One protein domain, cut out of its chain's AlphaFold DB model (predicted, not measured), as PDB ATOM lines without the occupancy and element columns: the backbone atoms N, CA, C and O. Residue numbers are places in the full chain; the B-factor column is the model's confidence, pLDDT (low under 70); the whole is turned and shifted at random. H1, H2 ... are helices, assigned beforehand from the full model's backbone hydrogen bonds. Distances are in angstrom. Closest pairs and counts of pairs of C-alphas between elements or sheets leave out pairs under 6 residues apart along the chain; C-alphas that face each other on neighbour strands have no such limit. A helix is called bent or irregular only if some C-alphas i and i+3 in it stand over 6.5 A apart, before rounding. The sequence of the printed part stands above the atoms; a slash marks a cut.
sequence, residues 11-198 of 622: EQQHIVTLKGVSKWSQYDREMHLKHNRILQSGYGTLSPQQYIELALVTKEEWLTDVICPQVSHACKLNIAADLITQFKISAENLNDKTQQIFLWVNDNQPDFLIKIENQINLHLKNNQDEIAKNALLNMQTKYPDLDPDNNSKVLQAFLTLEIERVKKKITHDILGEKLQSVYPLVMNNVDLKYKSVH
ATOM      1  N   GLU A  11      -6.107 -43.524   1.598       83.62
ATOM      2  CA  GLU A  11      -4.868 -42.968   1.018       83.62
ATOM      3  C   GLU A  11      -5.103 -42.027  -0.186       83.62
ATOM      4  O   GLU A  11      -4.181 -41.347  -0.635       83.62
ATOM      5  N   GLN A  12      -6.344 -41.902  -0.680       82.94
ATOM      6  CA  GLN A  12      -6.728 -41.044  -1.820       82.94
ATOM      7  C   GLN A  12      -6.655 -39.522  -1.529       82.94
ATOM      8  O   GLN A  12      -7.120 -38.709  -2.325       82.94
ATOM      9  N   GLN A  13      -6.052 -39.107  -0.409       79.81
ATOM     10  CA  GLN A  13      -5.845 -37.704  -0.009       79.81
ATOM     11  C   GLN A  13      -4.891 -36.913  -0.932       79.81
ATOM     12  O   GLN A  13      -4.857 -35.690  -0.880       79.81
ATOM     13  N   HIS A  14      -4.139 -37.583  -1.809       76.62
ATOM     14  CA  HIS A  14      -3.248 -36.947  -2.791       76.62
ATOM     15  C   HIS A  14      -3.966 -36.466  -4.071       76.62
ATOM     16  O   HIS A  14      -3.336 -35.909  -4.970       76.62
ATOM     17  N   ILE A  15      -5.277 -36.693  -4.192       83.56
ATOM     18  CA  ILE A  15      -6.055 -36.333  -5.383       83.56
ATOM     19  C   ILE A  15      -6.584 -34.908  -5.250       83.56
ATOM     20  O   ILE A  15      -7.215 -34.560  -4.253       83.56
ATOM     21  N   VAL A  16      -6.364 -34.083  -6.271       85.06
ATOM     22  CA  VAL A  16      -6.784 -32.681  -6.255       85.06
ATOM     23  C   VAL A  16      -8.306 -32.561  -6.315       85.06
ATOM     24  O   VAL A  16      -9.022 -33.337  -6.953       85.06
ATOM     25  N   THR A  17      -8.806 -31.561  -5.596       80.69
ATOM     26  CA  THR A  17     -10.230 -31.308  -5.383       80.69
ATOM     27  C   THR A  17     -10.695 -30.131  -6.223       80.69
ATOM     28  O   THR A  17      -9.923 -29.210  -6.489       80.69
ATOM     29  N   LEU A  18     -11.979 -30.106  -6.592       80.12
ATOM     30  CA  LEU A  18     -12.557 -28.878  -7.127       80.12
ATOM     31  C   LEU A  18     -12.661 -27.812  -6.034       80.12
ATOM     32  O   LEU A  18     -13.339 -27.993  -5.021       80.12
ATOM     33  N   LYS A  19     -12.052 -26.664  -6.308       87.19
ATOM     34  CA  LYS A  19     -12.153 -25.426  -5.537       87.19
ATOM     35  C   LYS A  19     -11.935 -24.244  -6.475       87.19
ATOM     36  O   LYS A  19     -11.320 -24.406  -7.528       87.19
ATOM     37  N   GLY A  20     -12.429 -23.070  -6.087       91.00
ATOM     38  CA  GLY A  20     -12.302 -21.876  -6.916       91.00
ATOM     39  C   GLY A  20     -10.846 -21.447  -7.129       91.00
ATOM     40  O   GLY A  20     -10.001 -21.700  -6.267       91.00
ATOM     41  N   VAL A  21     -10.558 -20.794  -8.259       93.00
ATOM     42  CA  VAL A  21      -9.196 -20.413  -8.704       93.00
ATOM     43  C   VAL A  21      -8.437 -19.610  -7.642       93.00
ATOM     44  O   VAL A  21      -7.247 -19.829  -7.424       93.00
ATOM     45  N   SER A  22      -9.142 -18.748  -6.904       91.00
ATOM     46  CA  SER A  22      -8.612 -17.960  -5.779       91.00
ATOM     47  C   SER A  22      -8.009 -18.795  -4.632       91.00
ATOM     48  O   SER A  22      -7.273 -18.261  -3.803       91.00
ATOM     49  N   LYS A  23      -8.315 -20.100  -4.570       92.25
ATOM     50  CA  LYS A  23      -7.912 -21.055  -3.517       92.25
ATOM     51  C   LYS A  23      -6.931 -22.121  -4.023       92.25
ATOM     52  O   LYS A  23      -6.665 -23.101  -3.318       92.25
ATOM     53  N   TRP A  24      -6.428 -21.982  -5.251       92.94
ATOM     54  CA  TRP A  24      -5.429 -22.892  -5.807       92.94
ATOM     55  C   TRP A  24      -4.064 -22.593  -5.185       92.94
ATOM     56  O   TRP A  24      -3.556 -21.477  -5.277       92.94
ATOM     57  N   SER A  25      -3.453 -23.598  -4.559       92.50
ATOM     58  CA  SER A  25      -2.018 -23.569  -4.279       92.50
ATOM     59  C   SER A  25      -1.236 -23.759  -5.582       92.50
ATOM     60  O   SER A  25      -1.803 -24.096  -6.627       92.50
ATOM     61  N   GLN A  26       0.087 -23.598  -5.520       93.25
ATOM     62  CA  GLN A  26       0.955 -23.910  -6.653       93.25
ATOM     63  C   GLN A  26       0.757 -25.357  -7.145       93.25
ATOM     64  O   GLN A  26       0.614 -25.569  -8.347       93.25
ATOM     65  N   TYR A  27       0.658 -26.329  -6.231       91.94
ATOM     66  CA  TYR A  27       0.436 -27.734  -6.582       91.94
ATOM     67  C   TYR A  27      -0.908 -27.953  -7.292       91.94
ATOM     68  O   TYR A  27      -0.954 -28.614  -8.328       91.94
ATOM     69  N   ASP A  28      -1.996 -27.347  -6.798       92.00
ATOM     70  CA  ASP A  28      -3.304 -27.461  -7.461       92.00
ATOM     71  C   ASP A  28      -3.253 -26.877  -8.875       92.00
ATOM     72  O   ASP A  28      -3.756 -27.490  -9.813       92.00
ATOM     73  N   ARG A  29      -2.606 -25.715  -9.042       93.56
ATOM     74  CA  ARG A  29      -2.426 -25.062 -10.344       93.56
ATOM     75  C   ARG A  29      -1.649 -25.949 -11.316       93.56
ATOM     76  O   ARG A  29      -2.059 -26.080 -12.465       93.56
ATOM     77  N   GLU A  30      -0.556 -26.560 -10.864       93.69
ATOM     78  CA  GLU A  30       0.249 -27.490 -11.664       93.69
ATOM     79  C   GLU A  30      -0.563 -28.727 -12.078       93.69
ATOM     80  O   GLU A  30      -0.547 -29.104 -13.250       93.69
ATOM     81  N   MET A  31      -1.339 -29.320 -11.163       92.69
ATOM     82  CA  MET A  31      -2.204 -30.463 -11.481       92.69
ATOM     83  C   MET A  31      -3.351 -30.082 -12.425       92.69
ATOM     84  O   MET A  31      -3.628 -30.818 -13.372       92.69
ATOM     85  N   HIS A  32      -3.987 -28.922 -12.230       93.38
ATOM     86  CA  HIS A  32      -5.029 -28.413 -13.125       93.38
ATOM     87  C   HIS A  32      -4.485 -28.150 -14.535       93.38
ATOM     88  O   HIS A  32      -5.071 -28.640 -15.498       93.38
ATOM     89  N   LEU A  33      -3.344 -27.469 -14.676       93.38
ATOM     90  CA  LEU A  33      -2.698 -27.252 -15.978       93.38
ATOM     91  C   LEU A  33      -2.308 -28.573 -16.664       93.38
ATOM     92  O   LEU A  33      -2.484 -28.714 -17.870       93.38
ATOM     93  N   LYS A  34      -1.813 -29.556 -15.905       92.56
ATOM     94  CA  LYS A  34      -1.357 -30.846 -16.443       92.56
ATOM     95  C   LYS A  34      -2.490 -31.810 -16.812       92.56
ATOM     96  O   LYS A  34      -2.303 -32.646 -17.691       92.56
ATOM     97  N   HIS A  35      -3.636 -31.752 -16.129       91.75
ATOM     98  CA  HIS A  35      -4.670 -32.789 -16.245       91.75
ATOM     99  C   HIS A  35      -6.041 -32.288 -16.707       91.75
ATOM    100  O   HIS A  35      -6.741 -33.048 -17.380       91.75
ATOM    101  N   ASN A  36      -6.445 -31.052 -16.399       92.69
ATOM    102  CA  ASN A  36      -7.789 -30.551 -16.703       92.69
ATOM    103  C   ASN A  36      -7.967 -30.277 -18.204       92.69
ATOM    104  O   ASN A  36      -7.227 -29.475 -18.777       92.69
ATOM    105  N   ARG A  37      -8.967 -30.912 -18.835       92.25
ATOM    106  CA  ARG A  37      -9.272 -30.749 -20.269       92.25
ATOM    107  C   ARG A  37      -9.464 -29.287 -20.678       92.25
ATOM    108  O   ARG A  37      -8.989 -28.912 -21.744       92.25
ATOM    109  N   ILE A  38     -10.088 -28.450 -19.837       93.50
ATOM    110  CA  ILE A  38     -10.354 -27.042 -20.196       93.50
ATOM    111  C   ILE A  38      -9.100 -26.150 -20.161       93.50
ATOM    112  O   ILE A  38      -9.150 -24.989 -20.558       93.50
ATOM    113  N   LEU A  39      -7.973 -26.693 -19.688       94.44
ATOM    114  CA  LEU A  39      -6.672 -26.027 -19.599       94.44
ATOM    115  C   LEU A  39      -5.605 -26.672 -20.492       94.44
ATOM    116  O   LEU A  39      -4.428 -26.346 -20.359       94.44
ATOM    117  N   GLN A  40      -5.993 -27.565 -21.406       91.88
ATOM    118  CA  GLN A  40      -5.062 -28.108 -22.393       91.88
ATOM    119  C   GLN A  40      -4.875 -27.161 -23.581       91.88
ATOM    120  O   GLN A  40      -5.723 -26.315 -23.884       91.88
ATOM    121  N   SER A  41      -3.730 -27.300 -24.251       83.62
ATOM    122  CA  SER A  41      -3.403 -26.507 -25.437       83.62
ATOM    123  C   SER A  41      -4.477 -26.682 -26.512       83.62
ATOM    124  O   SER A  41      -4.871 -27.800 -26.826       83.62
ATOM    125  N   GLY A  42      -4.975 -25.576 -27.065       85.25
ATOM    126  CA  GLY A  42      -6.032 -25.601 -28.076       85.25
ATOM    127  C   GLY A  42      -7.449 -25.873 -27.554       85.25
ATOM    128  O   GLY A  42      -8.367 -25.910 -28.370       85.25
ATOM    129  N   TYR A  43      -7.687 -26.018 -26.239       93.44
ATOM    130  CA  TYR A  43      -9.068 -26.041 -25.737       93.44
ATOM    131  C   TYR A  43      -9.748 -24.679 -25.897       93.44
ATOM    132  O   TYR A  43     -10.802 -24.603 -26.526       93.44
ATOM    133  N   GLY A  44      -9.153 -23.628 -25.324       93.81
ATOM    134  CA  GLY A  44      -9.707 -22.274 -25.295       93.81
ATOM    135  C   GLY A  44      -9.169 -21.343 -26.386       93.81
ATOM    136  O   GLY A  44      -8.252 -21.692 -27.135       93.81
ATOM    137  N   THR A  45      -9.741 -20.144 -26.475       92.81
ATOM    138  CA  THR A  45      -9.298 -19.048 -27.363       92.81
ATOM    139  C   THR A  45      -8.111 -18.261 -26.810       92.81
ATOM    140  O   THR A  45      -7.329 -17.727 -27.596       92.81
ATOM    141  N   LEU A  46      -7.929 -18.234 -25.488       94.62
ATOM    142  CA  LEU A  46      -6.726 -17.726 -24.817       94.62
ATOM    143  C   LEU A  46      -5.857 -18.881 -24.295       94.62
ATOM    144  O   LEU A  46      -6.297 -20.030 -24.206       94.62
ATOM    145  N   SER A  47      -4.611 -18.587 -23.915       95.06
ATOM    146  CA  SER A  47      -3.775 -19.592 -23.251       95.06
ATOM    147  C   SER A  47      -4.302 -19.919 -21.839       95.06
ATOM    148  O   SER A  47      -4.838 -19.037 -21.160       95.06
ATOM    149  N   PRO A  48      -4.093 -21.152 -21.335       95.06
ATOM    150  CA  PRO A  48      -4.497 -21.548 -19.980       95.06
ATOM    151  C   PRO A  48      -3.969 -20.608 -18.886       95.06
ATOM    152  O   PRO A  48      -4.672 -20.285 -17.932       95.06
ATOM    153  N   GLN A  49      -2.737 -20.118 -19.060       94.62
ATOM    154  CA  GLN A  49      -2.099 -19.166 -18.156       94.62
ATOM    155  C   GLN A  49      -2.842 -17.822 -18.115       94.62
ATOM    156  O   GLN A  49      -3.098 -17.311 -17.026       94.62
ATOM    157  N   GLN A  50      -3.230 -17.282 -19.278       95.31
ATOM    158  CA  GLN A  50      -3.988 -16.030 -19.365       95.31
ATOM    159  C   GLN A  50      -5.352 -16.152 -18.685       95.31
ATOM    160  O   GLN A  50      -5.716 -15.256 -17.932       95.31
ATOM    161  N   TYR A  51      -6.088 -17.253 -18.875       95.88
ATOM    162  CA  TYR A  51      -7.367 -17.441 -18.180       95.88
ATOM    163  C   TYR A  51      -7.213 -17.466 -16.656       95.88
ATOM    164  O   TYR A  51      -8.016 -16.846 -15.962       95.88
ATOM    165  N   ILE A  52      -6.177 -18.128 -16.128       95.38
ATOM    166  CA  ILE A  52      -5.904 -18.153 -14.683       95.38
ATOM    167  C   ILE A  52      -5.558 -16.745 -14.173       95.38
ATOM    168  O   ILE A  52      -6.087 -16.316 -13.150       95.38
ATOM    169  N   GLU A  53      -4.701 -16.004 -14.879       95.31
ATOM    170  CA  GLU A  53      -4.325 -14.633 -14.506       95.31
ATOM    171  C   GLU A  53      -5.520 -13.674 -14.546       95.31
ATOM    172  O   GLU A  53      -5.754 -12.939 -13.585       95.31
ATOM    173  N   LEU A  54      -6.321 -13.725 -15.613       96.44
ATOM    174  CA  LEU A  54      -7.539 -12.934 -15.756       96.44
ATOM    175  C   LEU A  54      -8.553 -13.270 -14.655       96.44
ATOM    176  O   LEU A  54      -9.071 -12.350 -14.023       96.44
ATOM    177  N   ALA A  55      -8.803 -14.553 -14.375       95.62
ATOM    178  CA  ALA A  55      -9.715 -14.991 -13.315       95.62
ATOM    179  C   ALA A  55      -9.275 -14.504 -11.923       95.62
ATOM    180  O   ALA A  55     -10.104 -14.034 -11.144       95.62
ATOM    181  N   LEU A  56      -7.972 -14.532 -11.624       94.31
ATOM    182  CA  LEU A  56      -7.428 -13.982 -10.376       94.31
ATOM    183  C   LEU A  56      -7.605 -12.454 -10.288       94.31
ATOM    184  O   LEU A  56      -8.042 -11.954  -9.253       94.31
ATOM    185  N   VAL A  57      -7.321 -11.711 -11.367       94.69
ATOM    186  CA  VAL A  57      -7.471 -10.238 -11.422       94.69
ATOM    187  C   VAL A  57      -8.933  -9.792 -11.339       94.69
ATOM    188  O   VAL A  57      -9.223  -8.717 -10.825       94.69
ATOM    189  N   THR A  58      -9.866 -10.603 -11.830       94.06
ATOM    190  CA  THR A  58     -11.301 -10.275 -11.883       94.06
ATOM    191  C   THR A  58     -12.125 -10.978 -10.804       94.06
ATOM    192  O   THR A  58     -13.347 -10.829 -10.780       94.06
ATOM    193  N   LYS A  59     -11.482 -11.707  -9.877       93.62
ATOM    194  CA  LYS A  59     -12.128 -12.498  -8.813       93.62
ATOM    195  C   LYS A  59     -13.210 -13.440  -9.372       93.62
ATOM    196  O   LYS A  59     -14.371 -13.383  -8.959       93.62
ATOM    197  N   GLU A  60     -12.853 -14.251 -10.360       94.00
ATOM    198  CA  GLU A  60     -13.690 -15.355 -10.841       94.00
ATOM    199  C   GLU A  60     -13.319 -16.644 -10.108       94.00
ATOM    200  O   GLU A  60     -12.149 -17.023 -10.041       94.00
ATOM    201  N   GLU A  61     -14.317 -17.323  -9.540       92.38
ATOM    202  CA  GLU A  61     -14.081 -18.581  -8.828       92.38
ATOM    203  C   GLU A  61     -13.955 -19.763  -9.799       92.38
ATOM    204  O   GLU A  61     -13.123 -20.632  -9.557       92.38
ATOM    205  N   TRP A  62     -14.719 -19.805 -10.897       93.31
ATOM    206  CA  TRP A  62     -14.786 -20.968 -11.790       93.31
ATOM    207  C   TRP A  62     -14.415 -20.618 -13.232       93.31
ATOM    208  O   TRP A  62     -14.980 -19.712 -13.842       93.31
ATOM    209  N   LEU A  63     -13.469 -21.371 -13.803       94.06
ATOM    210  CA  LEU A  63     -13.010 -21.161 -15.179       94.06
ATOM    211  C   LEU A  63     -14.032 -21.620 -16.227       94.06
ATOM    212  O   LEU A  63     -14.063 -21.074 -17.327       94.06
ATOM    213  N   THR A  64     -14.914 -22.561 -15.880       93.69
ATOM    214  CA  THR A  64     -16.053 -22.982 -16.716       93.69
ATOM    215  C   THR A  64     -16.923 -21.812 -17.165       93.69
ATOM    216  O   THR A  64     -17.468 -21.838 -18.268       93.69
ATOM    217  N   ASP A  65     -17.026 -20.775 -16.338       91.50
ATOM    218  CA  ASP A  65     -17.944 -19.656 -16.532       91.50
ATOM    219  C   ASP A  65     -17.386 -18.627 -17.533       91.50
ATOM    220  O   ASP A  65     -18.136 -17.791 -18.044       91.50
ATOM    221  N   VAL A  66     -16.074 -18.676 -17.802       92.62
ATOM    222  CA  VAL A  66     -15.333 -17.677 -18.592       92.62
ATOM    223  C   VAL A  66     -14.554 -18.234 -19.778       92.62
ATOM    224  O   VAL A  66     -14.377 -17.502 -20.743       92.62
ATOM    225  N   ILE A  67     -14.080 -19.484 -19.752       95.38
ATOM    226  CA  ILE A  67     -13.302 -20.028 -20.874       95.38
ATOM    227  C   ILE A  67     -14.228 -20.280 -22.068       95.38
ATOM    228  O   ILE A  67     -15.103 -21.148 -22.008       95.38
ATOM    229  N   CYS A  68     -14.000 -19.570 -23.177       95.81
ATOM    230  CA  CYS A  68     -14.613 -19.910 -24.454       95.81
ATOM    231  C   CYS A  68     -13.860 -21.088 -25.099       95.81
ATOM    232  O   CYS A  68     -12.691 -20.933 -25.458       95.81
ATOM    233  N   PRO A  69     -14.492 -22.260 -25.303       96.06
ATOM    234  CA  PRO A  69     -13.891 -23.321 -26.102       96.06
ATOM    235  C   PRO A  69     -13.725 -22.894 -27.568       96.06
ATOM    236  O   PRO A  69     -14.556 -22.168 -28.116       96.06
ATOM    237  N   GLN A  70     -12.694 -23.421 -28.229       95.50
ATOM    238  CA  GLN A  70     -12.569 -23.418 -29.689       95.50
ATOM    239  C   GLN A  70     -13.797 -24.079 -30.332       95.50
ATOM    240  O   GLN A  70     -14.362 -25.025 -29.778       95.50
ATOM    241  N   VAL A  71     -14.186 -23.633 -31.531       96.12
ATOM    242  CA  VAL A  71     -15.428 -24.076 -32.201       96.12
ATOM    243  C   VAL A  71     -15.495 -25.596 -32.411       96.12
ATOM    244  O   VAL A  71     -16.576 -26.173 -32.317       96.12
ATOM    245  N   SER A  72     -14.362 -26.280 -32.604       94.69
ATOM    246  CA  SER A  72     -14.285 -27.749 -32.667       94.69
ATOM    247  C   SER A  72     -14.704 -28.425 -31.352       94.69
ATOM    248  O   SER A  72     -15.589 -29.282 -31.347       94.69
ATOM    249  N   HIS A  73     -14.127 -28.010 -30.222       96.25
ATOM    250  CA  HIS A  73     -14.482 -28.510 -28.890       96.25
ATOM    251  C   HIS A  73     -15.906 -28.110 -28.498       96.25
ATOM    252  O   HIS A  73     -16.670 -28.937 -28.000       96.25
ATOM    253  N   ALA A  74     -16.302 -26.871 -28.798       97.19
ATOM    254  CA  ALA A  74     -17.665 -26.397 -28.609       97.19
ATOM    255  C   ALA A  74     -18.680 -27.245 -29.393       97.19
ATOM    256  O   ALA A  74     -19.765 -27.520 -28.879       97.19
ATOM    257  N   CYS A  75     -18.329 -27.690 -30.606       97.50
ATOM    258  CA  CYS A  75     -19.156 -28.573 -31.424       97.50
ATOM    259  C   CYS A  75     -19.349 -29.934 -30.742       97.50
ATOM    260  O   CYS A  75     -20.492 -30.337 -30.538       97.50
ATOM    261  N   LYS A  76     -18.272 -30.584 -30.270       97.25
ATOM    262  CA  LYS A  76     -18.366 -31.838 -29.491       97.25
ATOM    263  C   LYS A  76     -19.253 -31.690 -28.247       97.25
ATOM    264  O   LYS A  76     -20.138 -32.515 -28.030       97.25
ATOM    265  N   LEU A  77     -19.080 -30.613 -27.470       97.75
ATOM    266  CA  LEU A  77     -19.918 -30.308 -26.299       97.75
ATOM    267  C   LEU A  77     -21.406 -30.152 -26.675       97.75
ATOM    268  O   LEU A  77     -22.283 -30.669 -25.983       97.75
ATOM    269  N   ASN A  78     -21.697 -29.471 -27.790       98.31
ATOM    270  CA  ASN A  78     -23.066 -29.249 -28.254       98.31
ATOM    271  C   ASN A  78     -23.715 -30.517 -28.833       98.31
ATOM    272  O   ASN A  78     -24.905 -30.725 -28.585       98.31
ATOM    273  N   ILE A  79     -22.954 -31.373 -29.524       98.38
ATOM    274  CA  ILE A  79     -23.400 -32.697 -29.983       98.38
ATOM    275  C   ILE A  79     -23.742 -33.582 -28.780       98.38
ATOM    276  O   ILE A  79     -24.847 -34.121 -28.712       98.38
ATOM    277  N   ALA A  80     -22.849 -33.683 -27.789       97.62
ATOM    278  CA  ALA A  80     -23.083 -34.487 -26.589       97.62
ATOM    279  C   ALA A  80     -24.366 -34.060 -25.854       97.62
ATOM    280  O   ALA A  80     -25.218 -34.894 -25.545       97.62
ATOM    281  N   ALA A  81     -24.564 -32.754 -25.653       97.69
ATOM    282  CA  ALA A  81     -25.780 -32.230 -25.036       97.69
ATOM    283  C   ALA A  81     -27.059 -32.481 -25.873       97.69
ATOM    284  O   ALA A  81     -28.157 -32.514 -25.315       97.69
ATOM    285  N   ASP A  82     -26.968 -32.672 -27.196       96.94
ATOM    286  CA  ASP A  82     -28.130 -32.950 -28.062       96.94
ATOM    287  C   ASP A  82     -28.479 -34.430 -28.030       96.94
ATOM    288  O   ASP A  82     -29.648 -34.784 -27.896       96.94
ATOM    289  N   LEU A  83     -27.462 -35.291 -28.053       97.19
ATOM    290  CA  LEU A  83     -27.609 -36.713 -27.772       97.19
ATOM    291  C   LEU A  83     -28.317 -36.926 -26.426       97.19
ATOM    292  O   LEU A  83     -29.344 -37.599 -26.383       97.19
ATOM    293  N   ILE A  84     -27.856 -36.257 -25.365       96.62
ATOM    294  CA  ILE A  84     -28.475 -36.310 -24.031       96.62
ATOM    295  C   ILE A  84     -29.921 -35.782 -24.026       96.62
ATOM    296  O   ILE A  84     -30.782 -36.386 -23.388       96.62
ATOM    297  N   THR A  85     -30.214 -34.660 -24.696       96.12
ATOM    298  CA  THR A  85     -31.535 -33.996 -24.594       96.12
ATOM    299  C   THR A  85     -32.581 -34.475 -25.594       96.12
ATOM    300  O   THR A  85     -33.769 -34.258 -25.357       96.12
ATOM    301  N   GLN A  86     -32.180 -35.094 -26.706       95.69
ATOM    302  CA  GLN A  86     -33.082 -35.424 -27.814       95.69
ATOM    303  C   GLN A  86     -33.146 -36.919 -28.133       95.69
ATOM    304  O   GLN A  86     -34.197 -37.384 -28.575       95.69
ATOM    305  N   PHE A  87     -32.070 -37.680 -27.904       96.69
ATOM    306  CA  PHE A  87     -31.923 -39.037 -28.437       96.69
ATOM    307  C   PHE A  87     -31.806 -40.116 -27.352       96.69
ATOM    308  O   PHE A  87     -31.315 -39.887 -26.247       96.69
ATOM    309  N   LYS A  88     -32.273 -41.328 -27.661       96.19
ATOM    310  CA  LYS A  88     -32.153 -42.510 -26.804       96.19
ATOM    311  C   LYS A  88     -30.709 -42.997 -26.821       96.19
ATOM    312  O   LYS A  88     -30.284 -43.648 -27.770       96.19
ATOM    313  N   ILE A  89     -29.959 -42.639 -25.785       94.06
ATOM    314  CA  ILE A  89     -28.530 -42.920 -25.660       94.06
ATOM    315  C   ILE A  89     -28.179 -43.256 -24.210       94.06
ATOM    316  O   ILE A  89     -28.750 -42.674 -23.286       94.06
ATOM    317  N   SER A  90     -27.261 -44.205 -24.023       91.50
ATOM    318  CA  SER A  90     -26.703 -44.564 -22.715       91.50
ATOM    319  C   SER A  90     -25.398 -43.805 -22.453       91.50
ATOM    320  O   SER A  90     -24.761 -43.317 -23.391       91.50
ATOM    321  N   ALA A  91     -24.974 -43.725 -21.190       87.38
ATOM    322  CA  ALA A  91     -23.737 -43.044 -20.807       87.38
ATOM    323  C   ALA A  91     -22.494 -43.647 -21.492       87.38
ATOM    324  O   ALA A  91     -21.596 -42.917 -21.904       87.38
ATOM    325  N   GLU A  92     -22.465 -44.970 -21.682       87.94
ATOM    326  CA  GLU A  92     -21.359 -45.687 -22.328       87.94
ATOM    327  C   GLU A  92     -21.226 -45.323 -23.811       87.94
ATOM    328  O   GLU A  92     -20.118 -45.151 -24.307       87.94
ATOM    329  N   ASN A  93     -22.352 -45.164 -24.513       92.25
ATOM    330  CA  ASN A  93     -22.374 -44.853 -25.944       92.25
ATOM    331  C   ASN A  93     -22.228 -43.350 -26.245       92.25
ATOM    332  O   ASN A  93     -22.016 -42.973 -27.400       92.25
ATOM    333  N   LEU A  94     -22.361 -42.480 -25.237       93.75
ATOM    334  CA  LEU A  94     -22.398 -41.027 -25.415       93.75
ATOM    335  C   LEU A  94     -21.138 -40.478 -26.097       93.75
ATOM    336  O   LEU A  94     -21.250 -39.668 -27.021       93.75
ATOM    337  N   ASN A  95     -19.953 -40.923 -25.675       93.62
ATOM    338  CA  ASN A  95     -18.695 -40.498 -26.289       93.62
ATOM    339  C   ASN A  95     -18.621 -40.914 -27.762       93.62
ATOM    340  O   ASN A  95     -18.417 -40.071 -28.632       93.62
ATOM    341  N   ASP A  96     -18.819 -42.197 -28.043       93.88
ATOM    342  CA  ASP A  96     -18.571 -42.772 -29.364       93.88
ATOM    343  C   ASP A  96     -19.525 -42.188 -30.409       93.88
ATOM    344  O   ASP A  96     -19.111 -41.835 -31.512       93.88
ATOM    345  N   LYS A  97     -20.794 -41.979 -30.033       95.81
ATOM    346  CA  LYS A  97     -21.780 -41.284 -30.870       95.81
ATOM    347  C   LYS A  97     -21.434 -39.802 -31.054       95.81
ATOM    348  O   LYS A  97     -21.630 -39.275 -32.148       95.81
ATOM    349  N   THR A  98     -20.862 -39.145 -30.040       96.50
ATOM    350  CA  THR A  98     -20.363 -37.763 -30.162       96.50
ATOM    351  C   THR A  98     -19.216 -37.673 -31.172       96.50
ATOM    352  O   THR A  98     -19.273 -36.825 -32.064       96.50
ATOM    353  N   GLN A  99     -18.216 -38.562 -31.097       95.44
ATOM    354  CA  GLN A  99     -17.106 -38.561 -32.059       95.44
ATOM    355  C   GLN A  99     -17.581 -38.937 -33.472       95.44
ATOM    356  O   GLN A  99     -17.207 -38.262 -34.424       95.44
ATOM    357  N   GLN A 100     -18.458 -39.942 -33.624       95.88
ATOM    358  CA  GLN A 100     -19.015 -40.345 -34.928       95.88
ATOM    359  C   GLN A 100     -19.717 -39.183 -35.648       95.88
ATOM    360  O   GLN A 100     -19.482 -38.966 -36.835       95.88
ATOM    361  N   ILE A 101     -20.546 -38.407 -34.940       96.94
ATOM    362  CA  ILE A 101     -21.239 -37.249 -35.526       96.94
ATOM    363  C   ILE A 101     -20.254 -36.115 -35.824       96.94
ATOM    364  O   ILE A 101     -20.349 -35.494 -36.879       96.94
ATOM    365  N   PHE A 102     -19.290 -35.855 -34.935       96.31
ATOM    366  CA  PHE A 102     -18.274 -34.821 -35.152       96.31
ATOM    367  C   PHE A 102     -17.391 -35.117 -36.377       96.31
ATOM    368  O   PHE A 102     -17.173 -34.230 -37.201       96.31
ATOM    369  N   LEU A 103     -16.938 -36.365 -36.536       95.06
ATOM    370  CA  LEU A 103     -16.208 -36.820 -37.721       95.06
ATOM    371  C   LEU A 103     -17.078 -36.705 -38.977       95.06
ATOM    372  O   LEU A 103     -16.649 -36.096 -39.951       95.06
ATOM    373  N   TRP A 104     -18.335 -37.165 -38.924       95.75
ATOM    374  CA  TRP A 104     -19.265 -37.025 -40.048       95.75
ATOM    375  C   TRP A 104     -19.438 -35.562 -40.486       95.75
ATOM    376  O   TRP A 104     -19.427 -35.286 -41.686       95.75
ATOM    377  N   VAL A 105     -19.547 -34.618 -39.540       94.75
ATOM    378  CA  VAL A 105     -19.619 -33.175 -39.832       94.75
ATOM    379  C   VAL A 105     -18.350 -32.683 -40.526       94.75
ATOM    380  O   VAL A 105     -18.463 -31.993 -41.534       94.75
ATOM    381  N   ASN A 106     -17.161 -33.051 -40.042       92.69
ATOM    382  CA  ASN A 106     -15.903 -32.624 -40.662       92.69
ATOM    383  C   ASN A 106     -15.732 -33.195 -42.080       92.69
ATOM    384  O   ASN A 106     -15.356 -32.460 -42.992       92.69
ATOM    385  N   ASP A 107     -16.055 -34.475 -42.276       94.06
ATOM    386  CA  ASP A 107     -15.845 -35.182 -43.543       94.06
ATOM    387  C   ASP A 107     -16.865 -34.775 -44.622       94.06
ATOM    388  O   ASP A 107     -16.529 -34.688 -45.803       94.06
ATOM    389  N   ASN A 108     -18.121 -34.515 -44.234       93.44
ATOM    390  CA  ASN A 108     -19.221 -34.232 -45.168       93.44
ATOM    391  C   ASN A 108     -19.561 -32.735 -45.271       93.44
ATOM    392  O   ASN A 108     -20.234 -32.320 -46.215       93.44
ATOM    393  N   GLN A 109     -19.120 -31.912 -44.315       92.44
ATOM    394  CA  GLN A 109     -19.325 -30.461 -44.297       92.44
ATOM    395  C   GLN A 109     -18.034 -29.725 -43.865       92.44
ATOM    396  O   GLN A 109     -18.038 -29.031 -42.847       92.44
ATOM    397  N   PRO A 110     -16.931 -29.804 -44.636       88.38
ATOM    398  CA  PRO A 110     -15.616 -29.289 -44.223       88.38
ATOM    399  C   PRO A 110     -15.598 -27.789 -43.867       88.38
ATOM    400  O   PRO A 110     -14.852 -27.362 -42.989       88.38
ATOM    401  N   ASP A 111     -16.468 -26.978 -44.477       93.69
ATOM    402  CA  ASP A 111     -16.598 -25.550 -44.153       93.69
ATOM    403  C   ASP A 111     -17.404 -25.252 -42.872       93.69
ATOM    404  O   ASP A 111     -17.526 -24.085 -42.496       93.69
ATOM    405  N   PHE A 112     -18.048 -26.242 -42.241       94.69
ATOM    406  CA  PHE A 112     -19.059 -26.023 -41.194       94.69
ATOM    407  C   PHE A 112     -18.503 -25.204 -40.022       94.69
ATOM    408  O   PHE A 112     -19.060 -24.163 -39.670       94.69
ATOM    409  N   LEU A 113     -17.353 -25.616 -39.479       94.69
ATOM    410  CA  LEU A 113     -16.704 -24.926 -38.360       94.69
ATOM    411  C   LEU A 113     -16.199 -23.526 -38.766       94.69
ATOM    412  O   LEU A 113     -16.347 -22.576 -38.000       94.69
ATOM    413  N   ILE A 114     -15.689 -23.362 -39.996       94.62
ATOM    414  CA  ILE A 114     -15.216 -22.070 -40.534       94.62
ATOM    415  C   ILE A 114     -16.383 -21.079 -40.682       94.62
ATOM    416  O   ILE A 114     -16.273 -19.908 -40.314       94.62
ATOM    417  N   LYS A 115     -17.530 -21.541 -41.194       94.81
ATOM    418  CA  LYS A 115     -18.758 -20.739 -41.323       94.81
ATOM    419  C   LYS A 115     -19.279 -20.283 -39.956       94.81
ATOM    420  O   LYS A 115     -19.760 -19.155 -39.851       94.81
ATOM    421  N   ILE A 116     -19.134 -21.112 -38.922       95.31
ATOM    422  CA  ILE A 116     -19.502 -20.774 -37.541       95.31
ATOM    423  C   ILE A 116     -18.537 -19.745 -36.937       95.31
ATOM    424  O   ILE A 116     -19.008 -18.723 -36.447       95.31
ATOM    425  N   GLU A 117     -17.214 -19.924 -37.046       94.94
ATOM    426  CA  GLU A 117     -16.226 -18.932 -36.571       94.94
ATOM    427  C   GLU A 117     -16.444 -17.556 -37.234       94.94
ATOM    428  O   GLU A 117     -16.430 -16.520 -36.568       94.94
ATOM    429  N   ASN A 118     -16.747 -17.528 -38.536       94.50
ATOM    430  CA  ASN A 118     -17.090 -16.292 -39.246       94.50
ATOM    431  C   ASN A 118     -18.369 -15.626 -38.705       94.50
ATOM    432  O   ASN A 118     -18.397 -14.405 -38.545       94.50
ATOM    433  N   GLN A 119     -19.414 -16.399 -38.388       95.50
ATOM    434  CA  GLN A 119     -20.638 -15.864 -37.777       95.50
ATOM    435  C   GLN A 119     -20.375 -15.339 -36.361       95.50
ATOM    436  O   GLN A 119     -20.781 -14.220 -36.055       95.50
ATOM    437  N   ILE A 120     -19.626 -16.072 -35.529       95.12
ATOM    438  CA  ILE A 120     -19.243 -15.633 -34.178       95.12
ATOM    439  C   ILE A 120     -18.531 -14.274 -34.231       95.12
ATOM    440  O   ILE A 120     -18.901 -13.352 -33.506       95.12
ATOM    441  N   ASN A 121     -17.570 -14.107 -35.143       93.06
ATOM    442  CA  ASN A 121     -16.835 -12.850 -35.313       93.06
ATOM    443  C   ASN A 121     -17.708 -11.684 -35.819       93.06
ATOM    444  O   ASN A 121     -17.440 -10.531 -35.478       93.06
ATOM    445  N   LEU A 122     -18.759 -11.951 -36.603       93.50
ATOM    446  CA  LEU A 122     -19.748 -10.937 -36.991       93.50
ATOM    447  C   LEU A 122     -20.650 -10.547 -35.812       93.50
ATOM    448  O   LEU A 122     -20.845  -9.361 -35.560       93.50
ATOM    449  N   HIS A 123     -21.154 -11.524 -35.053       93.50
ATOM    450  CA  HIS A 123     -21.974 -11.259 -33.872       93.50
ATOM    451  C   HIS A 123     -21.189 -10.502 -32.788       93.50
ATOM    452  O   HIS A 123     -21.718  -9.540 -32.237       93.50
ATOM    453  N   LEU A 124     -19.925 -10.850 -32.526       92.81
ATOM    454  CA  LEU A 124     -19.080 -10.141 -31.553       92.81
ATOM    455  C   LEU A 124     -18.917  -8.650 -31.876       92.81
ATOM    456  O   LEU A 124     -19.011  -7.822 -30.972       92.81
ATOM    457  N   LYS A 125     -18.739  -8.286 -33.154       91.62
ATOM    458  CA  LYS A 125     -18.670  -6.875 -33.582       91.62
ATOM    459  C   LYS A 125     -19.946  -6.102 -33.242       91.62
ATOM    460  O   LYS A 125     -19.864  -4.955 -32.827       91.62
ATOM    461  N   ASN A 126     -21.107  -6.747 -33.349       90.69
ATOM    462  CA  ASN A 126     -22.400  -6.130 -33.046       90.69
ATOM    463  C   ASN A 126     -22.685  -5.991 -31.535       90.69
ATOM    464  O   ASN A 126     -23.660  -5.343 -31.174       90.69
ATOM    465  N   ASN A 127     -21.870  -6.595 -30.659       91.38
ATOM    466  CA  ASN A 127     -22.056  -6.581 -29.199       91.38
ATOM    467  C   ASN A 127     -21.004  -5.723 -28.458       91.38
ATOM    468  O   ASN A 127     -20.965  -5.740 -27.229       91.38
ATOM    469  N   GLN A 128     -20.141  -4.980 -29.166       92.19
ATOM    470  CA  GLN A 128     -18.998  -4.272 -28.563       92.19
ATOM    471  C   GLN A 128     -19.388  -3.283 -27.451       92.19
ATOM    472  O   GLN A 128     -18.755  -3.285 -26.395       92.19
ATOM    473  N   ASP A 129     -20.447  -2.495 -27.648       92.50
ATOM    474  CA  ASP A 129     -20.906  -1.513 -26.654       92.50
ATOM    475  C   ASP A 129     -21.472  -2.184 -25.389       92.50
ATOM    476  O   ASP A 129     -21.233  -1.723 -24.271       92.50
ATOM    477  N   GLU A 130     -22.192  -3.302 -25.545       93.75
ATOM    478  CA  GLU A 130     -22.726  -4.079 -24.418       93.75
ATOM    479  C   GLU A 130     -21.596  -4.757 -23.632       93.75
ATOM    480  O   GLU A 130     -21.565  -4.665 -22.406       93.75
ATOM    481  N   ILE A 131     -20.617  -5.340 -24.330       95.69
ATOM    482  CA  ILE A 131     -19.402  -5.917 -23.737       95.69
ATOM    483  C   ILE A 131     -18.647  -4.864 -22.910       95.69
ATOM    484  O   ILE A 131     -18.314  -5.109 -21.752       95.69
ATOM    485  N   ALA A 132     -18.402  -3.673 -23.467       94.81
ATOM    486  CA  ALA A 132     -17.696  -2.606 -22.756       94.81
ATOM    487  C   ALA A 132     -18.463  -2.137 -21.506       94.81
ATOM    488  O   ALA A 132     -17.873  -1.959 -20.436       94.81
ATOM    489  N   LYS A 133     -19.789  -1.995 -21.617       95.38
ATOM    490  CA  LYS A 133     -20.674  -1.621 -20.508       95.38
ATOM    491  C   LYS A 133     -20.699  -2.677 -19.399       95.38
ATOM    492  O   LYS A 133     -20.581  -2.320 -18.226       95.38
ATOM    493  N   ASN A 134     -20.838  -3.956 -19.745       95.75
ATOM    494  CA  ASN A 134     -20.873  -5.052 -18.778       95.75
ATOM    495  C   ASN A 134     -19.520  -5.219 -18.078       95.75
ATOM    496  O   ASN A 134     -19.482  -5.360 -16.858       95.75
ATOM    497  N   ALA A 135     -18.408  -5.121 -18.813       95.56
ATOM    498  CA  ALA A 135     -17.063  -5.155 -18.244       95.56
ATOM    499  C   ALA A 135     -16.842  -4.039 -17.208       95.56
ATOM    500  O   ALA A 135     -16.358  -4.308 -16.106       95.56
ATOM    501  N   LEU A 136     -17.252  -2.806 -17.528       94.88
ATOM    502  CA  LEU A 136     -17.175  -1.665 -16.615       94.88
ATOM    503  C   LEU A 136     -18.048  -1.867 -15.364       94.88
ATOM    504  O   LEU A 136     -17.572  -1.674 -14.247       94.88
ATOM    505  N   LEU A 137     -19.298  -2.310 -15.541       94.94
ATOM    506  CA  LEU A 137     -20.224  -2.594 -14.440       94.94
ATOM    507  C   LEU A 137     -19.697  -3.710 -13.522       94.94
ATOM    508  O   LEU A 137     -19.747  -3.585 -12.296       94.94
ATOM    509  N   ASN A 138     -19.157  -4.784 -14.099       93.88
ATOM    510  CA  ASN A 138     -18.563  -5.901 -13.366       93.88
ATOM    511  C   ASN A 138     -17.307  -5.461 -12.596       93.88
ATOM    512  O   ASN A 138     -17.142  -5.846 -11.434       93.88
ATOM    513  N   MET A 139     -16.464  -4.606 -13.191       94.56
ATOM    514  CA  MET A 139     -15.325  -3.997 -12.502       94.56
ATOM    515  C   MET A 139     -15.788  -3.164 -11.304       94.56
ATOM    516  O   MET A 139     -15.368  -3.447 -10.186       94.56
ATOM    517  N   GLN A 140     -16.687  -2.199 -11.512       93.44
ATOM    518  CA  GLN A 140     -17.210  -1.327 -10.450       93.44
ATOM    519  C   GLN A 140     -17.907  -2.123  -9.334       93.44
ATOM    520  O   GLN A 140     -17.787  -1.787  -8.161       93.44
ATOM    521  N   THR A 141     -18.574  -3.231  -9.668       94.38
ATOM    522  CA  THR A 141     -19.218  -4.115  -8.680       94.38
ATOM    523  C   THR A 141     -18.195  -4.879  -7.832       94.38
ATOM    524  O   THR A 141     -18.364  -5.010  -6.620       94.38
ATOM    525  N   LYS A 142     -17.121  -5.402  -8.442       92.62
ATOM    526  CA  LYS A 142     -16.091  -6.189  -7.736       92.62
ATOM    527  C   LYS A 142     -14.978  -5.330  -7.114       92.62
ATOM    528  O   LYS A 142     -14.212  -5.845  -6.290       92.62
ATOM    529  N   TYR A 143     -14.883  -4.062  -7.507       92.31
ATOM    530  CA  TYR A 143     -13.885  -3.072  -7.102       92.31
ATOM    531  C   TYR A 143     -14.520  -1.664  -7.026       92.31
ATOM    532  O   TYR A 143     -14.196  -0.807  -7.848       92.31
ATOM    533  N   PRO A 144     -15.415  -1.404  -6.052       90.19
ATOM    534  CA  PRO A 144     -16.143  -0.132  -5.959       90.19
ATOM    535  C   PRO A 144     -15.234   1.080  -5.712       90.19
ATOM    536  O   PRO A 144     -15.583   2.193  -6.091       90.19
ATOM    537  N   ASP A 145     -14.058   0.861  -5.115       90.81
ATOM    538  CA  ASP A 145     -13.092   1.910  -4.775       90.81
ATOM    539  C   ASP A 145     -12.070   2.200  -5.896       90.81
ATOM    540  O   ASP A 145     -11.212   3.068  -5.734       90.81
ATOM    541  N   LEU A 146     -12.108   1.465  -7.018       87.88
ATOM    542  CA  LEU A 146     -11.188   1.678  -8.140       87.88
ATOM    543  C   LEU A 146     -11.815   2.563  -9.216       87.88
ATOM    544  O   LEU A 146     -12.751   2.163  -9.906       87.88
ATOM    545  N   ASP A 147     -11.203   3.722  -9.432       83.12
ATOM    546  CA  ASP A 147     -11.442   4.551 -10.611       83.12
ATOM    547  C   ASP A 147     -10.996   3.803 -11.893       83.12
ATOM    548  O   ASP A 147      -9.807   3.464 -12.004       83.12
ATOM    549  N   PRO A 148     -11.904   3.530 -12.853       78.38
ATOM    550  CA  PRO A 148     -11.593   2.839 -14.104       78.38
ATOM    551  C   PRO A 148     -10.498   3.513 -14.938       78.38
ATOM    552  O   PRO A 148      -9.657   2.807 -15.501       78.38
ATOM    553  N   ASP A 149     -10.460   4.849 -14.975       78.12
ATOM    554  CA  ASP A 149      -9.531   5.605 -15.828       78.12
ATOM    555  C   ASP A 149      -8.086   5.465 -15.325       78.12
ATOM    556  O   ASP A 149      -7.146   5.270 -16.101       78.12
ATOM    557  N   ASN A 150      -7.915   5.454 -14.001       79.31
ATOM    558  CA  ASN A 150      -6.630   5.227 -13.341       79.31
ATOM    559  C   ASN A 150      -6.235   3.736 -13.250       79.31
ATOM    560  O   ASN A 150      -5.067   3.420 -13.019       79.31
ATOM    561  N   ASN A 151      -7.172   2.802 -13.462       85.56
ATOM    562  CA  ASN A 151      -6.963   1.353 -13.320       85.56
ATOM    563  C   ASN A 151      -7.164   0.582 -14.636       85.56
ATOM    564  O   ASN A 151      -7.635  -0.559 -14.642       85.56
ATOM    565  N   SER A 152      -6.742   1.175 -15.755       84.81
ATOM    566  CA  SER A 152      -6.914   0.635 -17.112       84.81
ATOM    567  C   SER A 152      -6.533  -0.846 -17.275       84.81
ATOM    568  O   SER A 152      -7.239  -1.577 -17.960       84.81
ATOM    569  N   LYS A 153      -5.480  -1.343 -16.606       89.19
ATOM    570  CA  LYS A 153      -5.103  -2.774 -16.640       89.19
ATOM    571  C   LYS A 153      -6.168  -3.706 -16.048       89.19
ATOM    572  O   LYS A 153      -6.360  -4.801 -16.568       89.19
ATOM    573  N   VAL A 154      -6.851  -3.285 -14.982       92.38
ATOM    574  CA  VAL A 154      -7.950  -4.053 -14.372       92.38
ATOM    575  C   VAL A 154      -9.155  -4.029 -15.309       92.38
ATOM    576  O   VAL A 154      -9.693  -5.087 -15.628       92.38
ATOM    577  N   LEU A 155      -9.507  -2.855 -15.845       93.88
ATOM    578  CA  LEU A 155     -10.596  -2.716 -16.817       93.88
ATOM    579  C   LEU A 155     -10.369  -3.577 -18.070       93.88
ATOM    580  O   LEU A 155     -11.292  -4.244 -18.525       93.88
ATOM    581  N   GLN A 156      -9.140  -3.635 -18.594       95.00
ATOM    582  CA  GLN A 156      -8.790  -4.494 -19.732       95.00
ATOM    583  C   GLN A 156      -8.922  -5.993 -19.411       95.00
ATOM    584  O   GLN A 156      -9.317  -6.765 -20.285       95.00
ATOM    585  N   ALA A 157      -8.660  -6.418 -18.170       95.69
ATOM    586  CA  ALA A 157      -8.894  -7.800 -17.751       95.69
ATOM    587  C   ALA A 157     -10.398  -8.139 -17.723       95.69
ATOM    588  O   ALA A 157     -10.801  -9.170 -18.263       95.69
ATOM    589  N   PHE A 158     -11.232  -7.244 -17.176       96.56
ATOM    590  CA  PHE A 158     -12.694  -7.374 -17.234       96.56
ATOM    591  C   PHE A 158     -13.218  -7.376 -18.675       96.56
ATOM    592  O   PHE A 158     -14.031  -8.228 -19.019       96.56
ATOM    593  N   LEU A 159     -12.717  -6.481 -19.532       96.56
ATOM    594  CA  LEU A 159     -13.100  -6.408 -20.944       96.56
ATOM    595  C   LEU A 159     -12.756  -7.703 -21.688       96.56
ATOM    596  O   LEU A 159     -13.588  -8.234 -22.417       96.56
ATOM    597  N   THR A 160     -11.554  -8.239 -21.464       96.81
ATOM    598  CA  THR A 160     -11.099  -9.488 -22.092       96.81
ATOM    599  C   THR A 160     -11.990 -10.667 -21.697       96.81
ATOM    600  O   THR A 160     -12.400 -11.437 -22.562       96.81
ATOM    601  N   LEU A 161     -12.343 -10.799 -20.414       96.12
ATOM    602  CA  LEU A 161     -13.232 -11.877 -19.973       96.12
ATOM    603  C   LEU A 161     -14.688 -11.683 -20.402       96.12
ATOM    604  O   LEU A 161     -15.365 -12.673 -20.662       96.12
ATOM    605  N   GLU A 162     -15.184 -10.453 -20.513       96.69
ATOM    606  CA  GLU A 162     -16.541 -10.211 -21.012       96.69
ATOM    607  C   GLU A 162     -16.654 -10.549 -22.512       96.69
ATOM    608  O   GLU A 162     -17.625 -11.186 -22.921       96.69
ATOM    609  N   ILE A 163     -15.622 -10.240 -23.316       96.50
ATOM    610  CA  ILE A 163     -15.503 -10.729 -24.705       96.50
ATOM    611  C   ILE A 163     -15.586 -12.259 -24.738       96.50
ATOM    612  O   ILE A 163     -16.325 -12.814 -25.548       96.50
ATOM    613  N   GLU A 164     -14.863 -12.943 -23.851       96.56
ATOM    614  CA  GLU A 164     -14.837 -14.406 -23.772       96.56
ATOM    615  C   GLU A 164     -16.183 -15.012 -23.342       96.56
ATOM    616  O   GLU A 164     -16.653 -15.961 -23.974       96.56
ATOM    617  N   ARG A 165     -16.868 -14.430 -22.346       95.81
ATOM    618  CA  ARG A 165     -18.228 -14.836 -21.935       95.81
ATOM    619  C   ARG A 165     -19.229 -14.688 -23.080       95.81
ATOM    620  O   ARG A 165     -19.987 -15.619 -23.369       95.81
ATOM    621  N   VAL A 166     -19.219 -13.539 -23.758       95.94
ATOM    622  CA  VAL A 166     -20.113 -13.273 -24.892       95.94
ATOM    623  C   VAL A 166     -19.754 -14.167 -26.087       95.94
ATOM    624  O   VAL A 166     -20.660 -14.724 -26.711       95.94
ATOM    625  N   LYS A 167     -18.462 -14.427 -26.349       96.06
ATOM    626  CA  LYS A 167     -18.021 -15.399 -27.364       96.06
ATOM    627  C   LYS A 167     -18.501 -16.813 -27.032       96.06
ATOM    628  O   LYS A 167     -19.068 -17.449 -27.921       96.06
ATOM    629  N   LYS A 168     -18.359 -17.290 -25.785       96.69
ATOM    630  CA  LYS A 168     -18.852 -18.611 -25.335       96.69
ATOM    631  C   LYS A 168     -20.350 -18.748 -25.612       96.69
ATOM    632  O   LYS A 168     -20.766 -19.720 -26.241       96.69
ATOM    633  N   LYS A 169     -21.147 -17.751 -25.207       95.25
ATOM    634  CA  LYS A 169     -22.602 -17.723 -25.423       95.25
ATOM    635  C   LYS A 169     -22.961 -17.810 -26.912       95.25
ATOM    636  O   LYS A 169     -23.607 -18.770 -27.319       95.25
ATOM    637  N   ILE A 170     -22.466 -16.873 -27.728       96.25
ATOM    638  CA  ILE A 170     -22.711 -16.830 -29.181       96.25
ATOM    639  C   ILE A 170     -22.298 -18.150 -29.854       96.25
ATOM    640  O   ILE A 170     -23.021 -18.674 -30.699       96.25
ATOM    641  N   THR A 171     -21.146 -18.707 -29.467       96.75
ATOM    642  CA  THR A 171     -20.622 -19.967 -30.012       96.75
ATOM    643  C   THR A 171     -21.583 -21.128 -29.764       96.75
ATOM    644  O   THR A 171     -21.863 -21.902 -30.679       96.75
ATOM    645  N   HIS A 172     -22.109 -21.250 -28.544       97.19
ATOM    646  CA  HIS A 172     -23.056 -22.304 -28.190       97.19
ATOM    647  C   HIS A 172     -24.448 -22.090 -28.797       97.19
ATOM    648  O   HIS A 172     -25.041 -23.061 -29.263       97.19
ATOM    649  N   ASP A 173     -24.938 -20.850 -28.865       95.25
ATOM    650  CA  ASP A 173     -26.226 -20.525 -29.493       95.25
ATOM    651  C   ASP A 173     -26.215 -20.881 -30.993       95.25
ATOM    652  O   ASP A 173     -27.092 -21.605 -31.472       95.25
ATOM    653  N   ILE A 174     -25.171 -20.466 -31.728       96.75
ATOM    654  CA  ILE A 174     -25.016 -20.777 -33.160       96.75
ATOM    655  C   ILE A 174     -24.865 -22.287 -33.378       96.75
ATOM    656  O   ILE A 174     -25.541 -22.846 -34.240       96.75
ATOM    657  N   LEU A 175     -24.008 -22.975 -32.614       97.19
ATOM    658  CA  LEU A 175     -23.834 -24.427 -32.756       97.19
ATOM    659  C   LEU A 175     -25.120 -25.197 -32.446       97.19
ATOM    660  O   LEU A 175     -25.472 -26.109 -33.194       97.19
ATOM    661  N   GLY A 176     -25.831 -24.811 -31.385       94.25
ATOM    662  CA  GLY A 176     -27.108 -25.403 -31.002       94.25
ATOM    663  C   GLY A 176     -28.162 -25.293 -32.104       94.25
ATOM    664  O   GLY A 176     -28.891 -26.255 -32.329       94.25
ATOM    665  N   GLU A 177     -28.205 -24.173 -32.835       94.31
ATOM    666  CA  GLU A 177     -29.058 -24.008 -34.019       94.31
ATOM    667  C   GLU A 177     -28.558 -24.845 -35.210       94.31
ATOM    668  O   GLU A 177     -29.307 -25.661 -35.756       94.31
ATOM    669  N   LYS A 178     -27.293 -24.671 -35.627       95.12
ATOM    670  CA  LYS A 178     -26.777 -25.277 -36.868       95.12
ATOM    671  C   LYS A 178     -26.758 -26.803 -36.818       95.12
ATOM    672  O   LYS A 178     -27.022 -27.428 -37.839       95.12
ATOM    673  N   LEU A 179     -26.516 -27.413 -35.658       95.94
ATOM    674  CA  LEU A 179     -26.544 -28.872 -35.522       95.94
ATOM    675  C   LEU A 179     -27.943 -29.478 -35.745       95.94
ATOM    676  O   LEU A 179     -28.035 -30.628 -36.171       95.94
ATOM    677  N   GLN A 180     -29.037 -28.718 -35.585       94.19
ATOM    678  CA  GLN A 180     -30.381 -29.241 -35.874       94.19
ATOM    679  C   GLN A 180     -30.582 -29.584 -37.362       94.19
ATOM    680  O   GLN A 180     -31.394 -30.451 -37.677       94.19
ATOM    681  N   SER A 181     -29.829 -28.959 -38.280       92.75
ATOM    682  CA  SER A 181     -29.840 -29.329 -39.706       92.75
ATOM    683  C   SER A 181     -28.931 -30.521 -40.032       92.75
ATOM    684  O   SER A 181     -29.105 -31.155 -41.072       92.75
ATOM    685  N   VAL A 182     -27.999 -30.868 -39.135       93.31
ATOM    686  CA  VAL A 182     -27.098 -32.022 -39.263       93.31
ATOM    687  C   VAL A 182     -27.807 -33.320 -38.880       93.31
ATOM    688  O   VAL A 182     -27.697 -34.304 -39.611       93.31
ATOM    689  N   TYR A 183     -28.557 -33.348 -37.769       94.62
ATOM    690  CA  TYR A 183     -29.128 -34.603 -37.250       94.62
ATOM    691  C   TYR A 183     -29.977 -35.401 -38.260       94.62
ATOM    692  O   TYR A 183     -29.736 -36.605 -38.366       94.62
ATOM    693  N   PRO A 184     -30.875 -34.799 -39.069       93.75
ATOM    694  CA  PRO A 184     -31.640 -35.537 -40.080       93.75
ATOM    695  C   PRO A 184     -30.779 -36.233 -41.147       93.75
ATOM    696  O   PRO A 184     -31.219 -37.214 -41.741       93.75
ATOM    697  N   LEU A 185     -29.558 -35.745 -41.389       93.06
ATOM    698  CA  LEU A 185     -28.633 -36.279 -42.395       93.06
ATOM    699  C   LEU A 185     -27.789 -37.446 -41.861       93.06
ATOM    700  O   LEU A 185     -27.379 -38.314 -42.629       93.06
ATOM    701  N   VAL A 186     -27.532 -37.474 -40.548       93.81
ATOM    702  CA  VAL A 186     -26.632 -38.443 -39.898       93.81
ATOM    703  C   VAL A 186     -27.367 -39.486 -39.039       93.81
ATOM    704  O   VAL A 186     -26.810 -40.550 -38.770       93.81
ATOM    705  N   MET A 187     -28.629 -39.246 -38.653       91.12
ATOM    706  CA  MET A 187     -29.368 -40.094 -37.699       91.12
ATOM    707  C   MET A 187     -29.449 -41.575 -38.088       91.12
ATOM    708  O   MET A 187     -29.296 -42.434 -37.222       91.12
ATOM    709  N   ASN A 188     -29.626 -41.884 -39.378       87.31
ATOM    710  CA  ASN A 188     -29.707 -43.265 -39.863       87.31
ATOM    711  C   ASN A 188     -28.338 -43.962 -39.853       87.31
ATOM    712  O   ASN A 188     -28.257 -45.145 -39.538       87.31
ATOM    713  N   ASN A 189     -27.261 -43.227 -40.145       86.69
ATOM    714  CA  ASN A 189     -25.893 -43.760 -40.155       86.69
ATOM    715  C   ASN A 189     -25.398 -44.089 -38.737       86.69
ATOM    716  O   ASN A 189     -24.512 -44.921 -38.563       86.69
ATOM    717  N   VAL A 190     -25.960 -43.416 -37.728       90.12
ATOM    718  CA  VAL A 190     -25.512 -43.458 -36.330       90.12
ATOM    719  C   VAL A 190     -26.546 -44.149 -35.407       90.12
ATOM    720  O   VAL A 190     -26.328 -44.221 -34.201       90.12
ATOM    721  N   ASP A 191     -27.621 -44.738 -35.955       91.44
ATOM    722  CA  ASP A 191     -28.756 -45.372 -35.235       91.44
ATOM    723  C   ASP A 191     -29.290 -44.510 -34.076       91.44
ATOM    724  O   ASP A 191     -29.314 -44.912 -32.911       91.44
ATOM    725  N   LEU A 192     -29.688 -43.276 -34.395       94.50
ATOM    726  CA  LEU A 192     -30.274 -42.350 -33.429       94.50
ATOM    727  C   LEU A 192     -31.804 -42.412 -33.457       94.50
ATOM    728  O   LEU A 192     -32.437 -42.217 -34.494       94.50
ATOM    729  N   LYS A 193     -32.409 -42.612 -32.282       95.00
ATOM    730  CA  LYS A 193     -33.866 -42.624 -32.074       95.00
ATOM    731  C   LYS A 193     -34.244 -41.507 -31.113       95.00
ATOM    732  O   LYS A 193     -33.579 -41.343 -30.096       95.00
ATOM    733  N   TYR A 194     -35.287 -40.739 -31.412       96.00
ATOM    734  CA  TYR A 194     -35.735 -39.656 -30.532       96.00
ATOM    735  C   TYR A 194     -36.341 -40.184 -29.221       96.00
ATOM    736  O   TYR A 194     -36.944 -41.260 -29.190       96.00
ATOM    737  N   LYS A 195     -36.191 -39.409 -28.142       97.25
ATOM    738  CA  LYS A 195     -36.929 -39.593 -26.882       97.25
ATOM    739  C   LYS A 195     -38.388 -39.154 -27.033       97.25
ATOM    740  O   LYS A 195     -38.698 -38.283 -27.849       97.25
ATOM    741  N   SER A 196     -39.271 -39.697 -26.200       95.75
ATOM    742  CA  SER A 196     -40.625 -39.164 -26.018       95.75
ATOM    743  C   SER A 196     -40.575 -37.716 -25.513       95.75
ATOM    744  O   SER A 196     -39.705 -37.356 -24.721       95.75
ATOM    745  N   VAL A 197     -41.518 -36.872 -25.941       95.81
ATOM    746  CA  VAL A 197     -41.664 -35.495 -25.441       95.81
ATOM    747  C   VAL A 197     -43.068 -35.265 -24.898       95.81
ATOM    748  O   VAL A 197     -44.059 -35.669 -25.504       95.81
ATOM    749  N   HIS A 198     -43.152 -34.588 -23.758       93.88
ATOM    750  CA  HIS A 198     -44.394 -34.333 -23.036       93.88
ATOM    751  C   HIS A 198     -44.587 -32.827 -22.821       93.88
ATOM    752  O   HIS A 198     -43.668 -32.023 -23.017       93.88
TER     753      HIS A 198
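What this domain is: This is residues 11 to 198 of the 622 residues of an uncharacterized protein of Gammaproteobacteria bacterium 39-13 (UniProt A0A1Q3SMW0). One long helix, H8, runs through the length of the body, with H3 and H4 crossing it on one side, H5 across it near its end, and H6 and H7 making a corner along another side. H2 sits beyond H3, and H1 lies farthest out, touching no helix. The printed part has 188 residues with eight named helices, H1 to H8 in order, and no named strand; it is all helix. It is only just compact, close to loose, with a radius of gyration of the C-alphas of 19.4 A, and spans 59 by 53 by 35 A.

How they stand to each other: Start at H1, residues 11 to 14, which is apart from H2, residues 26 to 35. H2 is close to but not clearly touching H3, residues 48 to 58; their closest C-alphas, of Leu 33 and Pro 48, are 7.2 A apart. Look next at the hub, H8, residues 152 to 186, which touches five helices. With its residues 154 to 161 alone it touches H3, closest at the C-alphas of Leu 54 and Ala 157, 5.7 A, at a steep tilt of 55 degrees, opposite ways. H4, residues 71 to 86, touches H8 at Asn 78 and Gly 176, their closest C-alphas, 6.2 A, at a steep tilt of 53 degrees, the same way. H5, residues 91 to 108, touches H4, with the C-alphas of Ala 80 and Thr 98 closest at 5.6 A, and only just touches H8, with 3 pairs of C-alphas within 8 A, the closest those of Ile 101 and Val 186, 7.0 A. H6, residues 112 to 126, touches H8 at a steep tilt of 41 degrees, opposite ways, the closest C-alphas being those of Ile 120 and Thr 171, 6.2 A. H7, residues 128 to 142, touches H8 with the C-alphas of Ala 135 and Leu 159 closest, 5.0 A; H6 and H7 meet only through their link. The packing is mostly crossed: of seven tilted touching pairs, 0 are shallow. Every O i to N i+4 pair is within hydrogen-bond range in H2, H3, H4, H6 and H7, against 12 of 14 in H5 and 26 of 31 in H8; H1 is too short for such a pair.

Where its parts are: Find C-alpha 11 at (-4.868, -42.968, 1.018), where H1 begins its 7.3 A. H2 is 14.2 A long, H3 15.5 A, H4 21.4 A, H5 26.3 A, H6 21.8 A and H7 21.1 A. H1 and H5 are irregular: C-alphas 11 and 14 are 7.3 A apart, and C-alphas 92 and 95 7.1 A. Find C-alpha 152 at (-6.914, 0.635, -17.112); from there H8 runs 49.3 A to C-alpha 186 at (-26.632, -38.443, -39.898), with a kink of 38 degrees near residue 180. H8 is neither bent nor irregular, but only just: C-alphas 181 and 184 are 6.5 A apart.

The domain as a whole: The two C-alphas farthest apart, those of Asn 150 and Asn 188, are 59.9 A apart. The printed part has no cut. The links H1 to H2, H2 to H3 and H3 to H4 are long. The mean pLDDT of the printed part is 93.1, and no printed residue is under 70.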